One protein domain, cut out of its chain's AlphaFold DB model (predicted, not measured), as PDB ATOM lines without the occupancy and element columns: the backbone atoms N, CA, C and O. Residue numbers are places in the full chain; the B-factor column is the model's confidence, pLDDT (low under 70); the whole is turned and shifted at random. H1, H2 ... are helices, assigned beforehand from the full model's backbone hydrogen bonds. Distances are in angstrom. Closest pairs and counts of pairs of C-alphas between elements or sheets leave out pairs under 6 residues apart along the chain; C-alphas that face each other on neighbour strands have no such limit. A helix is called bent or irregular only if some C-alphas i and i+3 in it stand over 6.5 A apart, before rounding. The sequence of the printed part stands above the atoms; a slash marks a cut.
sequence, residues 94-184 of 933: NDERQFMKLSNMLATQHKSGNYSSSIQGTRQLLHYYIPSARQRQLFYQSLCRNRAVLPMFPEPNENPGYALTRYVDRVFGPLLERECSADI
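AT A GLANCE: This is residues 94 to 184 of the 933 residues of the protein "Hypothetical protein" of Skeletonema marinoi (UniProt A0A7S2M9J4). A compact cluster of crossed helices: H1 and H2 make a hairpin, H4a crosses H1, and H3 packs across the early part of H1. H4 bends sharply, and both of its arms pack on H3, while a long loop, residues 148 to 159, joins H3 to H4a. The printed part has 91 residues with four named helices, H1 to H4 in chain order, and no named strand; the class is all helix. It is compact, with a radius of gyration of the C-alphas of 12.7 A and spans of 35 by 31 by 23 A.

IN THESE COORDINATES: H1, residues 94 to 111, begins at C-alpha 94 (20.506, -50.486, 94.716) and is 25.5 A long. H2 is residues 119 to 129, 15.6 A, and H3 is residues 133 to 147, 20.5 A. H4, residues 160 to 184, was assigned as one helix by its hydrogen bonds but is bent: C-alphas 171 and 174 are 7.1 A apart. Its arms are H4a, residues 160 to 171, 16.3 A, and H4b, residues 174 to 184, 16.1 A, ending at C-alpha 184 (23.241, -38.042, 69.999).

HOW THE PARTS SIT: H1 and H2 form a helical hairpin and touch, the closest C-alphas being those of Leu 106 and Leu 126, 7.0 A, at a steep tilt of 40 degrees, opposite ways. H1 touches H3 with residues 96 to 99 alone, closest at the C-alphas of Phe 99 and Phe 139, 6.6 A, about perpendicular at 85 degrees. H1 touches H4a with residues 100 to 107 alone, closest at the C-alphas of Ser 103 and Val 168, 6.3 A, at a steep tilt of 63 degrees. H3 touches H4b, closest at the C-alphas of Gln 137 and Cys 180, 5.9 A. H1 and H4b are apart. Every O i to N i+4 pair is within hydrogen-bond range in H1, H2, H3 and H4a, and 4 of 7 in H4b.

THE WHOLE: The farthest C-alphas, those of Pro 156 and Asp 183, are 39.0 A apart. The printed part has no cut, and the link from H3 to H4 is long, 12 residues. The mean pLDDT of the printed part is 95.2; residues 183 to 184 are under 70.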
ATOM      1  N   ASN A  94      19.061 -50.294  94.795       93.31
ATOM      2  CA  ASN A  94      20.506 -50.486  94.716       93.31
ATOM      3  C   ASN A  94      21.153 -49.426  93.811       93.31
ATOM      4  O   ASN A  94      22.176 -48.851  94.181       93.31
ATOM      5  N   ASP A  95      20.532 -49.129  92.669       92.00
ATOM      6  CA  ASP A  95      20.958 -48.078  91.741       92.00
ATOM      7  C   ASP A  95      20.929 -46.700  92.426       92.00
ATOM      8  O   ASP A  95      21.867 -45.916  92.279       92.00
ATOM      9  N   GLU A  96      19.912 -46.434  93.250       92.44
ATOM     10  CA  GLU A  96      19.778 -45.198  94.027       92.44
ATOM     11  C   GLU A  96      20.823 -45.108  95.151       92.44
ATOM     12  O   GLU A  96      21.535 -44.110  95.285       92.44
ATOM     13  N   ARG A  97      21.037 -46.194  95.911       95.56
ATOM     14  CA  ARG A  97      22.130 -46.263  96.903       95.56
ATOM     15  C   ARG A  97      23.509 -46.079  96.259       95.56
ATOM     16  O   ARG A  97      24.393 -45.485  96.880       95.56
ATOM     17  N   GLN A  98      23.711 -46.559  95.031       96.19
ATOM     18  CA  GLN A  98      24.947 -46.349  94.274       96.19
ATOM     19  C   GLN A  98      25.077 -44.912  93.758       96.19
ATOM     20  O   GLN A  98      26.159 -44.337  93.902       96.19
ATOM     21  N   PHE A  99      24.003 -44.308  93.239       97.62
ATOM     22  CA  PHE A  99      23.966 -42.890  92.873       97.62
ATOM     23  C   PHE A  99      24.343 -42.015  94.071       97.62
ATOM     24  O   PHE A  99      25.317 -41.268  93.994       97.62
ATOM     25  N   MET A 100      23.673 -42.179  95.213       97.81
ATOM     26  CA  MET A 100      23.947 -41.396  96.421       97.81
ATOM     27  C   MET A 100      25.370 -41.597  96.959       97.81
ATOM     28  O   MET A 100      26.011 -40.636  97.391       97.81
ATOM     29  N   LYS A 101      25.921 -42.817  96.872       98.12
ATOM     30  CA  LYS A 101      27.319 -43.098  97.237       98.12
ATOM     31  C   LYS A 101      28.319 -42.400  96.305       98.12
ATOM     32  O   LYS A 101      29.275 -41.800  96.794       98.12
ATOM     33  N   LEU A 102      28.108 -42.461  94.988       98.25
ATOM     34  CA  LEU A 102      28.950 -41.786  93.990       98.25
ATOM     35  C   LEU A 102      28.870 -40.262  94.135       98.25
ATOM     36  O   LEU A 102      29.906 -39.606  94.233       98.25
ATOM     37  N   SER A 103      27.656 -39.722  94.247       98.50
ATOM     38  CA  SER A 103      27.379 -38.308  94.511       98.50
ATOM     39  C   SER A 103      28.116 -37.806  95.752       98.50
ATOM     40  O   SER A 103      28.755 -36.757  95.695       98.50
ATOM     41  N   ASN A 104      28.111 -38.565  96.854       98.31
ATOM     42  CA  ASN A 104      28.804 -38.168  98.082       98.31
ATOM     43  C   ASN A 104      30.337 -38.165  97.925       98.31
ATOM     44  O   ASN A 104      31.001 -37.238  98.389       98.31
ATOM     45  N   MET A 105      30.916 -39.152  97.226       98.31
ATOM     46  CA  MET A 105      32.360 -39.162  96.936       98.31
ATOM     47  C   MET A 105      32.768 -37.979  96.049       98.31
ATOM     48  O   MET A 105      33.708 -37.262  96.392       98.31
ATOM     49  N   LEU A 106      32.029 -37.731  94.961       98.38
ATOM     50  CA  LEU A 106      32.246 -36.592  94.064       98.38
ATOM     51  C   LEU A 106      32.138 -35.256  94.811       98.38
ATOM     52  O   LEU A 106      33.018 -34.408  94.687       98.38
ATOM     53  N   ALA A 107      31.098 -35.077  95.629       98.19
ATOM     54  CA  ALA A 107      30.906 -33.848  96.392       98.19
ATOM     55  C   ALA A 107      31.983 -33.645  97.467       98.19
ATOM     56  O   ALA A 107      32.471 -32.530  97.631       98.19
ATOM     57  N   THR A 108      32.391 -34.703  98.170       97.94
ATOM     58  CA  THR A 108      33.448 -34.630  99.193       97.94
ATOM     59  C   THR A 108      34.796 -34.256  98.574       97.94
ATOM     60  O   THR A 108      35.490 -33.388  99.097       97.94
ATOM     61  N   GLN A 109      35.151 -34.856  97.434       97.75
ATOM     62  CA  GLN A 109      36.418 -34.583  96.743       97.75
ATOM     63  C   GLN A 109      36.424 -33.268  95.952       97.75
ATOM     64  O   GLN A 109      37.489 -32.726  95.675       97.75
ATOM     65  N   HIS A 110      35.260 -32.712  95.604       97.81
ATOM     66  CA  HIS A 110      35.186 -31.338  95.094       97.81
ATOM     67  C   HIS A 110      35.331 -30.322  96.236       97.81
ATOM     68  O   HIS A 110      36.111 -29.377  96.138       97.81
ATOM     69  N   LYS A 111      34.668 -30.569  97.375       96.88
ATOM     70  CA  LYS A 111      34.746 -29.721  98.579       96.88
ATOM     71  C   LYS A 111      36.114 -29.729  99.271       96.88
ATOM     72  O   LYS A 111      36.400 -28.783  99.996       96.88
ATOM     73  N   SER A 112      36.968 -30.728  99.038       96.06
ATOM     74  CA  SER A 112      38.346 -30.764  99.561       96.06
ATOM     75  C   SER A 112      39.318 -29.802  98.853       96.06
ATOM     76  O   SER A 112      40.499 -29.779  99.185       96.06
ATOM     77  N   GLY A 113      38.850 -28.998  97.889       90.62
ATOM     78  CA  GLY A 113      39.616 -27.909  97.265       90.62
ATOM     79  C   GLY A 113      40.476 -28.328  96.069       90.62
ATOM     80  O   GLY A 113      40.578 -27.581  95.100       90.62
ATOM     81  N   ASN A 114      41.015 -29.551  96.083       89.12
ATOM     82  CA  ASN A 114      41.955 -30.054  95.070       89.12
ATOM     83  C   ASN A 114      41.433 -30.009  93.618       89.12
ATOM     84  O   ASN A 114      42.230 -29.945  92.685       89.12
ATOM     85  N   TYR A 115      40.111 -30.048  93.419       90.56
ATOM     86  CA  TYR A 115      39.474 -30.112  92.096       90.56
ATOM     87  C   TYR A 115      38.479 -28.972  91.816       90.56
ATOM     88  O   TYR A 115      37.932 -28.905  90.713       90.56
ATOM     89  N   SER A 116      38.226 -28.078  92.780       86.88
ATOM     90  CA  SER A 116      37.180 -27.048  92.670       86.88
ATOM     91  C   SER A 116      37.619 -25.764  91.967       86.88
ATOM     92  O   SER A 116      36.767 -25.006  91.508       86.88
ATOM     93  N   SER A 117      38.926 -25.533  91.837       87.31
ATOM     94  CA  SER A 117      39.506 -24.330  91.226       87.31
ATOM     95  C   SER A 117      39.401 -24.278  89.699       87.31
ATOM     96  O   SER A 117      39.598 -23.214  89.114       87.31
ATOM     97  N   SER A 118      39.103 -25.395  89.023       96.00
ATOM     98  CA  SER A 118      38.986 -25.421  87.562       96.00
ATOM     99  C   SER A 118      37.967 -26.436  87.041       96.00
ATOM    100  O   SER A 118      37.761 -27.520  87.596       96.00
ATOM    101  N   ILE A 119      37.369 -26.106  85.894       95.44
ATOM    102  CA  ILE A 119      36.449 -26.988  85.158       95.44
ATOM    103  C   ILE A 119      37.163 -28.285  84.736       95.44
ATOM    104  O   ILE A 119      36.560 -29.357  84.760       95.44
ATOM    105  N   GLN A 120      38.462 -28.213  84.414       96.50
ATOM    106  CA  GLN A 120      39.271 -29.395  84.098       96.50
ATOM    107  C   GLN A 120      39.482 -30.287  85.328       96.50
ATOM    108  O   GLN A 120      39.316 -31.497  85.211       96.50
ATOM    109  N   GLY A 121      39.742 -29.720  86.512       97.25
ATOM    110  CA  GLY A 121      39.795 -30.476  87.768       97.25
ATOM    111  C   GLY A 121      38.465 -31.168  88.079       97.25
ATOM    112  O   GLY A 121      38.431 -32.366  88.346       97.25
ATOM    113  N   THR A 122      37.348 -30.451  87.924       97.75
ATOM    114  CA  THR A 122      35.993 -31.011  88.093       97.75
ATOM    115  C   THR A 122      35.730 -32.166  87.111       97.75
ATOM    116  O   THR A 122      35.165 -33.194  87.491       97.75
ATOM    117  N   ARG A 123      36.185 -32.045  85.855       97.62
ATOM    118  CA  ARG A 123      36.064 -33.092  84.827       97.62
ATOM    119  C   ARG A 123      36.966 -34.300  85.099       97.62
ATOM    120  O   ARG A 123      36.497 -35.429  84.987       97.62
ATOM    121  N   GLN A 124      38.220 -34.079  85.491       97.75
ATOM    122  CA  GLN A 124      39.153 -35.139  85.889       97.75
ATOM    123  C   GLN A 124      38.605 -35.926  87.084       97.75
ATOM    124  O   GLN A 124      38.596 -37.153  87.047       97.75
ATOM    125  N   LEU A 125      38.062 -35.238  88.092       98.06
ATOM    126  CA  LEU A 125      37.414 -35.861  89.246       98.06
ATOM    127  C   LEU A 125      36.211 -36.730  88.837       98.06
ATOM    128  O   LEU A 125      36.080 -37.868  89.294       98.06
ATOM    129  N   LEU A 126      35.359 -36.222  87.940       98.31
ATOM    130  CA  LEU A 126      34.221 -36.965  87.395       98.31
ATOM    131  C   LEU A 126      34.665 -38.219  86.625       98.31
ATOM    132  O   LEU A 126      34.071 -39.284  86.786       98.31
ATOM    133  N   HIS A 127      35.709 -38.106  85.802       97.81
ATOM    134  CA  HIS A 127      36.256 -39.221  85.021       97.81
ATOM    135  C   HIS A 127      37.024 -40.226  85.889       97.81
ATOM    136  O   HIS A 127      37.010 -41.412  85.582       97.81
ATOM    137  N   TYR A 128      37.636 -39.797  86.994       98.06
ATOM    138  CA  TYR A 128      38.313 -40.684  87.942       98.06
ATOM    139  C   TYR A 128      37.321 -41.600  88.676       98.06
ATOM    140  O   TYR A 128      37.524 -42.812  88.739       98.06
ATOM    141  N   TYR A 129      36.216 -41.045  89.188       98.12
ATOM    142  CA  TYR A 129      35.188 -41.836  89.880       98.12
ATOM    143  C   TYR A 129      34.214 -42.550  88.935       98.12
ATOM    144  O   TYR A 129      33.638 -43.570  89.320       98.12
ATOM    145  N   ILE A 130      34.014 -42.036  87.718       98.00
ATOM    146  CA  ILE A 130      33.079 -42.589  86.731       98.00
ATOM    147  C   ILE A 130      33.766 -42.657  85.345       98.00
ATOM    148  O   ILE A 130      33.483 -41.841  84.458       98.00
ATOM    149  N   PRO A 131      34.694 -43.613  85.127       97.62
ATOM    150  CA  PRO A 131      35.578 -43.620  83.956       97.62
ATOM    151  C   PRO A 131      34.893 -44.002  82.641       97.62
ATOM    152  O   PRO A 131      35.234 -43.450  81.592       97.62
ATOM    153  N   SER A 132      33.895 -44.890  82.653       97.81
ATOM    154  CA  SER A 132      33.173 -45.244  81.424       97.81
ATOM    155  C   SER A 132      32.144 -44.174  81.048       97.81
ATOM    156  O   SER A 132      31.312 -43.794  81.872       97.81
ATOM    157  N   ALA A 133      32.113 -43.769  79.774       96.88
ATOM    158  CA  ALA A 133      31.069 -42.891  79.238       96.88
ATOM    159  C   ALA A 133      29.655 -43.450  79.496       96.88
ATOM    160  O   ALA A 133      28.767 -42.719  79.928       96.88
ATOM    161  N   ARG A 134      29.464 -44.775  79.376       96.75
ATOM    162  CA  ARG A 134      28.191 -45.445  79.702       96.75
ATOM    163  C   ARG A 134      27.824 -45.326  81.186       96.75
ATOM    164  O   ARG A 134      26.651 -45.182  81.511       96.75
ATOM    165  N   GLN A 135      28.804 -45.369  82.092       96.81
ATOM    166  CA  GLN A 135      28.554 -45.145  83.521       96.81
ATOM    167  C   GLN A 135      28.189 -43.679  83.793       96.81
ATOM    168  O   GLN A 135      27.274 -43.433  84.573       96.81
ATOM    169  N   ARG A 136      28.828 -42.714  83.114       97.81
ATOM    170  CA  ARG A 136      28.456 -41.288  83.206       97.81
ATOM    171  C   ARG A 136      27.054 -41.025  82.662       97.81
ATOM    172  O   ARG A 136      26.293 -40.320  83.312       97.81
ATOM    173  N   GLN A 137      26.670 -41.668  81.561       97.44
ATOM    174  CA  GLN A 137      25.313 -41.596  81.014       97.44
ATOM    175  C   GLN A 137      24.260 -42.161  81.981       97.44
ATOM    176  O   GLN A 137      23.220 -41.537  82.186       97.44
ATOM    177  N   LEU A 138      24.526 -43.306  82.620       96.81
ATOM    178  CA  LEU A 138      23.633 -43.874  83.641       96.81
ATOM    179  C   LEU A 138      23.555 -42.984  84.891       96.81
ATOM    180  O   LEU A 138      22.462 -42.714  85.382       96.81
ATOM    181  N   PHE A 139      24.690 -42.462  85.365       98.25
ATOM    182  CA  PHE A 139      24.734 -41.527  86.489       98.25
ATOM    183  C   PHE A 139      23.982 -40.223  86.180       98.25
ATOM    184  O   PHE A 139      23.240 -39.739  87.028       98.25
ATOM    185  N   TYR A 140      24.089 -39.697  84.954       98.19
ATOM    186  CA  TYR A 140      23.320 -38.537  84.496       98.19
ATOM    187  C   TYR A 140      21.811 -38.817  84.451       98.19
ATOM    188  O   TYR A 140      21.019 -37.974  84.867       98.19
ATOM    189  N   GLN A 141      21.389 -40.017  84.032       97.50
ATOM    190  CA  GLN A 141      19.978 -40.416  84.097       97.50
ATOM    191  C   GLN A 141      19.463 -40.480  85.544       97.50
ATOM    192  O   GLN A 141      18.372 -39.977  85.810       97.50
ATOM    193  N   SER A 142      20.234 -41.034  86.489       97.81
ATOM    194  CA  SER A 142      19.873 -41.017  87.917       97.81
ATOM    195  C   SER A 142      19.878 -39.604  88.510       97.81
ATOM    196  O   SER A 142      18.990 -39.274  89.294       97.81
ATOM    197  N   LEU A 143      20.804 -38.739  88.085       98.00
ATOM    198  CA  LEU A 143      20.853 -37.328  88.476       98.00
ATOM    199  C   LEU A 143      19.604 -36.573  88.005       98.00
ATOM    200  O   LEU A 143      18.969 -35.892  88.804       98.00
ATOM    201  N   CYS A 144      19.192 -36.755  86.746       97.62
ATOM    202  CA  CYS A 144      17.972 -36.153  86.200       97.62
ATOM    203  C   CYS A 144      16.701 -36.656  86.909       97.62
ATOM    204  O   CYS A 144      15.795 -35.865  87.168       97.62
ATOM    205  N   ARG A 145      16.633 -37.952  87.253       96.88
ATOM    206  CA  ARG A 145      15.515 -38.529  88.026       96.88
ATOM    207  C   ARG A 145      15.428 -37.925  89.425       96.88
ATOM    208  O   ARG A 145      14.353 -37.482  89.814       96.88
ATOM    209  N   ASN A 146      16.545 -37.861  90.149       97.00
ATOM    210  CA  ASN A 146      16.568 -37.296  91.498       97.00
ATOM    211  C   ASN A 146      16.322 -35.785  91.497       97.00
ATOM    212  O   ASN A 146      15.557 -35.296  92.320       97.00
ATOM    213  N   ARG A 147      16.859 -35.048  90.516       96.81
ATOM    214  CA  ARG A 147      16.548 -33.626  90.305       96.81
ATOM    215  C   ARG A 147      15.049 -33.378  90.118       96.81
ATOM    216  O   ARG A 147      14.538 -32.396  90.643       96.81
ATOM    217  N   ALA A 148      14.345 -34.261  89.409       96.25
ATOM    218  CA  ALA A 148      12.911 -34.127  89.145       96.25
ATOM    219  C   ALA A 148      12.005 -34.363  90.372       96.25
ATOM    220  O   ALA A 148      10.814 -34.064  90.290       96.25
ATOM    221  N   VAL A 149      12.538 -34.875  91.491       94.94
ATOM    222  CA  VAL A 149      11.812 -35.018  92.771       94.94
ATOM    223  C   VAL A 149      12.289 -34.045  93.857       94.94
ATOM    224  O   VAL A 149      11.800 -34.101  94.982       94.94
ATOM    225  N   LEU A 150      13.221 -33.139  93.541       95.31
ATOM    226  CA  LEU A 150      13.603 -32.060  94.452       95.31
ATOM    227  C   LEU A 150      12.485 -31.007  94.547       95.31
ATOM    228  O   LEU A 150      11.918 -30.632  93.516       95.31
ATOM    229  N   PRO A 151      12.229 -30.428  95.736       92.44
ATOM    230  CA  PRO A 151      11.472 -29.183  95.848       92.44
ATOM    231  C   PRO A 151      12.101 -28.075  94.983       92.44
ATOM    232  O   PRO A 151      13.325 -28.033  94.826       92.44
ATOM    233  N   MET A 152      11.310 -27.139  94.445       88.75
ATOM    234  CA  MET A 152      11.866 -26.056  93.607       88.75
ATOM    235  C   MET A 152      12.901 -25.209  94.364       88.75
ATOM    236  O   MET A 152      13.954 -24.884  93.818       88.75
ATOM    237  N   PHE A 153      12.639 -24.933  95.642       90.88
ATOM    238  CA  PHE A 153      13.513 -24.168  96.529       90.88
ATOM    239  C   PHE A 153      14.107 -25.082  97.613       90.88
ATOM    240  O   PHE A 153      13.402 -25.975  98.083       90.88
ATOM    241  N   PRO A 154      15.377 -24.900  98.019       90.00
ATOM    242  CA  PRO A 154      15.948 -25.637  99.142       90.00
ATOM    243  C   PRO A 154      15.294 -25.186 100.454       90.00
ATOM    244  O   PRO A 154      15.312 -24.002 100.797       90.00
ATOM    245  N   GLU A 155      14.718 -26.129 101.193       90.75
ATOM    246  CA  GLU A 155      14.090 -25.855 102.486       90.75
ATOM    247  C   GLU A 155      15.143 -25.674 103.601       90.75
ATOM    248  O   GLU A 155      16.208 -26.302 103.565       90.75
ATOM    249  N   PRO A 156      14.882 -24.848 104.632       88.81
ATOM    250  CA  PRO A 156      15.718 -24.833 105.826       88.81
ATOM    251  C   PRO A 156      15.636 -26.201 106.520       88.81
ATOM    252  O   PRO A 156      14.556 -26.649 106.898       88.81
ATOM    253  N   ASN A 157      16.791 -26.845 106.709       91.44
ATOM    254  CA  ASN A 157      16.925 -28.256 107.114       91.44
ATOM    255  C   ASN A 157      16.491 -29.283 106.043       91.44
ATOM    256  O   ASN A 157      16.120 -30.406 106.387       91.44
ATOM    257  N   GLU A 158      16.582 -28.933 104.753       93.62
ATOM    258  CA  GLU A 158      16.445 -29.878 103.636       93.62
ATOM    259  C   GLU A 158      17.265 -31.165 103.862       93.62
ATOM    260  O   GLU A 158      18.411 -31.132 104.322       93.62
ATOM    261  N   ASN A 159      16.678 -32.312 103.498       95.12
ATOM    262  CA  ASN A 159      17.305 -33.624 103.639       95.12
ATOM    263  C   ASN A 159      18.727 -33.628 103.026       95.12
ATOM    264  O   ASN A 159      18.879 -33.239 101.862       95.12
ATOM    265  N   PRO A 160      19.765 -34.126 103.735       95.12
ATOM    266  CA  PRO A 160      21.138 -34.153 103.227       95.12
ATOM    267  C   PRO A 160      21.295 -34.786 101.837       95.12
ATOM    268  O   PRO A 160      22.187 -34.391 101.087       95.12
ATOM    269  N   GLY A 161      20.426 -35.732 101.461       96.81
ATOM    270  CA  GLY A 161      20.418 -36.331 100.127       96.81
ATOM    271  C   GLY A 161      19.933 -35.392  99.013       96.81
ATOM    272  O   GLY A 161      20.484 -35.409  97.910       96.81
ATOM    273  N   TYR A 162      18.965 -34.523  99.301       97.31
ATOM    274  CA  TYR A 162      18.488 -33.496  98.369       97.31
ATOM    275  C   TYR A 162      19.525 -32.382  98.208       97.31
ATOM    276  O   TYR A 162      19.910 -32.067  97.080       97.31
ATOM    277  N   ALA A 163      20.083 -31.882  99.315       97.31
ATOM    278  CA  ALA A 163      21.165 -30.896  99.292       97.31
ATOM    279  C   ALA A 163      22.412 -31.419  98.542       97.31
ATOM    280  O   ALA A 163      23.056 -30.683  97.788       97.31
ATOM    281  N   LEU A 164      22.730 -32.712  98.692       98.12
ATOM    282  CA  LEU A 164      23.781 -33.388  97.929       98.12
ATOM    283  C   LEU A 164      23.444 -33.489  96.432       98.12
ATOM    284  O   LEU A 164      24.300 -33.195  95.600       98.12
ATOM    285  N   THR A 165      22.208 -33.848  96.081       98.25
ATOM    286  CA  THR A 165      21.750 -33.913  94.682       98.25
ATOM    287  C   THR A 165      21.816 -32.538  94.013       98.25
ATOM    288  O   THR A 165      22.388 -32.433  92.929       98.25
ATOM    289  N   ARG A 166      21.343 -31.464  94.671       97.62
ATOM    290  CA  ARG A 166      21.483 -30.074  94.184       97.62
ATOM    291  C   ARG A 166      22.941 -29.693  93.946       97.62
ATOM    292  O   ARG A 166      23.260 -29.072  92.936       97.62
ATOM    293  N   TYR A 167      23.833 -30.059  94.869       98.25
ATOM    294  CA  TYR A 167      25.263 -29.784  94.733       98.25
ATOM    295  C   TYR A 167      25.868 -30.510  93.522       98.25
ATOM    296  O   TYR A 167      26.605 -29.902  92.745       98.25
ATOM    297  N   VAL A 168      25.540 -31.791  93.328       98.38
ATOM    298  CA  VAL A 168      26.058 -32.588  92.205       98.38
ATOM    299  C   VAL A 168      25.478 -32.134  90.864       98.38
ATOM    300  O   VAL A 168      26.227 -32.041  89.896       98.38
ATOM    301  N   ASP A 169      24.195 -31.775  90.808       98.12
ATOM    302  CA  ASP A 169      23.568 -31.184  89.620       98.12
ATOM    303  C   ASP A 169      24.241 -29.860  89.236       98.12
ATOM    304  O   ASP A 169      24.723 -29.714  88.115       98.12
ATOM    305  N   ARG A 170      24.408 -28.940  90.192       97.81
ATOM    306  CA  ARG A 170      25.070 -27.645  89.971       97.81
ATOM    307  C   ARG A 170      26.531 -27.769  89.512       97.81
ATOM    308  O   ARG A 170      26.979 -26.942  88.721       97.81
ATOM    309  N   VAL A 171      27.292 -28.734  90.036       98.12
ATOM    310  CA  VAL A 171      28.746 -28.850  89.790       98.12
ATOM    311  C   VAL A 171      29.079 -29.771  88.612       98.12
ATOM    312  O   VAL A 171      29.934 -29.438  87.794       98.12
ATOM    313  N   PHE A 172      28.416 -30.925  88.508       98.38
ATOM    314  CA  PHE A 172      28.725 -31.960  87.516       98.38
ATOM    315  C   PHE A 172      27.665 -32.084  86.415       98.38
ATOM    316  O   PHE A 172      27.998 -32.562  85.331       98.38
ATOM    317  N   GLY A 173      26.427 -31.627  86.642       98.12
ATOM    318  CA  GLY A 173      25.339 -31.654  85.654       98.12
ATOM    319  C   GLY A 173      25.737 -31.047  84.302       98.12
ATOM    320  O   GLY A 173      25.701 -31.772  83.311       98.12
ATOM    321  N   PRO A 174      26.248 -29.799  84.234       97.94
ATOM    322  CA  PRO A 174      26.676 -29.179  82.974       97.94
ATOM    323  C   PRO A 174      27.841 -29.880  82.253       97.94
ATOM    324  O   PRO A 174      28.053 -29.645  81.065       97.94
ATOM    325  N   LEU A 175      28.625 -30.716  82.945       97.81
ATOM    326  CA  LEU A 175      29.668 -31.545  82.325       97.81
ATOM    327  C   LEU A 175      29.083 -32.853  81.782       97.81
ATOM    328  O   LEU A 175      29.372 -33.235  80.648       97.81
ATOM    329  N   LEU A 176      28.234 -33.508  82.576       98.00
ATOM    330  CA  LEU A 176      27.516 -34.722  82.199       98.00
ATOM    331  C   LEU A 176      26.587 -34.479  81.004       98.00
ATOM    332  O   LEU A 176      26.581 -35.282  80.079       98.00
ATOM    333  N   GLU A 177      25.867 -33.359  80.986       97.56
ATOM    334  CA  GLU A 177      24.973 -32.961  79.898       97.56
ATOM    335  C   GLU A 177      25.724 -32.806  78.570       97.56
ATOM    336  O   GLU A 177      25.318 -33.375  77.559       97.56
ATOM    337  N   ARG A 178      26.868 -32.105  78.574       96.56
ATOM    338  CA  ARG A 178      27.712 -31.938  77.377       96.56
ATOM    339  C   ARG A 178      28.237 -33.273  76.853       96.56
ATOM    340  O   ARG A 178      28.201 -33.499  75.647       96.56
ATOM    341  N   GLU A 179      28.708 -34.156  77.736       95.56
ATOM    342  CA  GLU A 179      29.220 -35.468  77.319       95.56
ATOM    343  C   GLU A 179      28.103 -36.413  76.851       95.56
ATOM    344  O   GLU A 179      28.287 -37.107  75.858       95.56
ATOM    345  N   CYS A 180      26.928 -36.403  77.490       94.75
ATOM    346  CA  CYS A 180      25.805 -37.263  77.099       94.75
ATOM    347  C   CYS A 180      25.066 -36.779  75.838       94.75
ATOM    348  O   CYS A 180      24.497 -37.606  75.125       94.75
ATOM    349  N   SER A 181      25.051 -35.472  75.557       91.81
ATOM    350  CA  SER A 181      24.395 -34.914  74.363       91.81
ATOM    351  C   SER A 181      25.246 -35.024  73.093       91.81
ATOM    352  O   SER A 181      24.686 -35.092  71.998       91.81
ATOM    353  N   ALA A 182      26.580 -35.074  73.207       83.00
ATOM    354  CA  ALA A 182      27.481 -35.167  72.052       83.00
ATOM    355  C   ALA A 182      27.236 -36.435  71.206       83.00
ATOM    356  O   ALA A 182      27.128 -36.351  69.980       83.00
ATOM    357  N   ASP A 183      27.059 -37.587  71.864       66.50
ATOM    358  CA  ASP A 183      26.818 -38.887  71.217       66.50
ATOM    359  C   ASP A 183      25.544 -38.898  70.346       66.50
ATOM    360  O   ASP A 183      25.479 -39.597  69.332       66.50
ATOM    361  N   ILE A 184      24.532 -38.099  70.706       61.47
ATOM    362  CA  ILE A 184      23.241 -38.042  69.999       61.47
ATOM    363  C   ILE A 184      23.373 -37.304  68.659       61.47
ATOM    364  O   ILE A 184      22.720 -37.672  67.684       61.47
TER     365      ILE A 184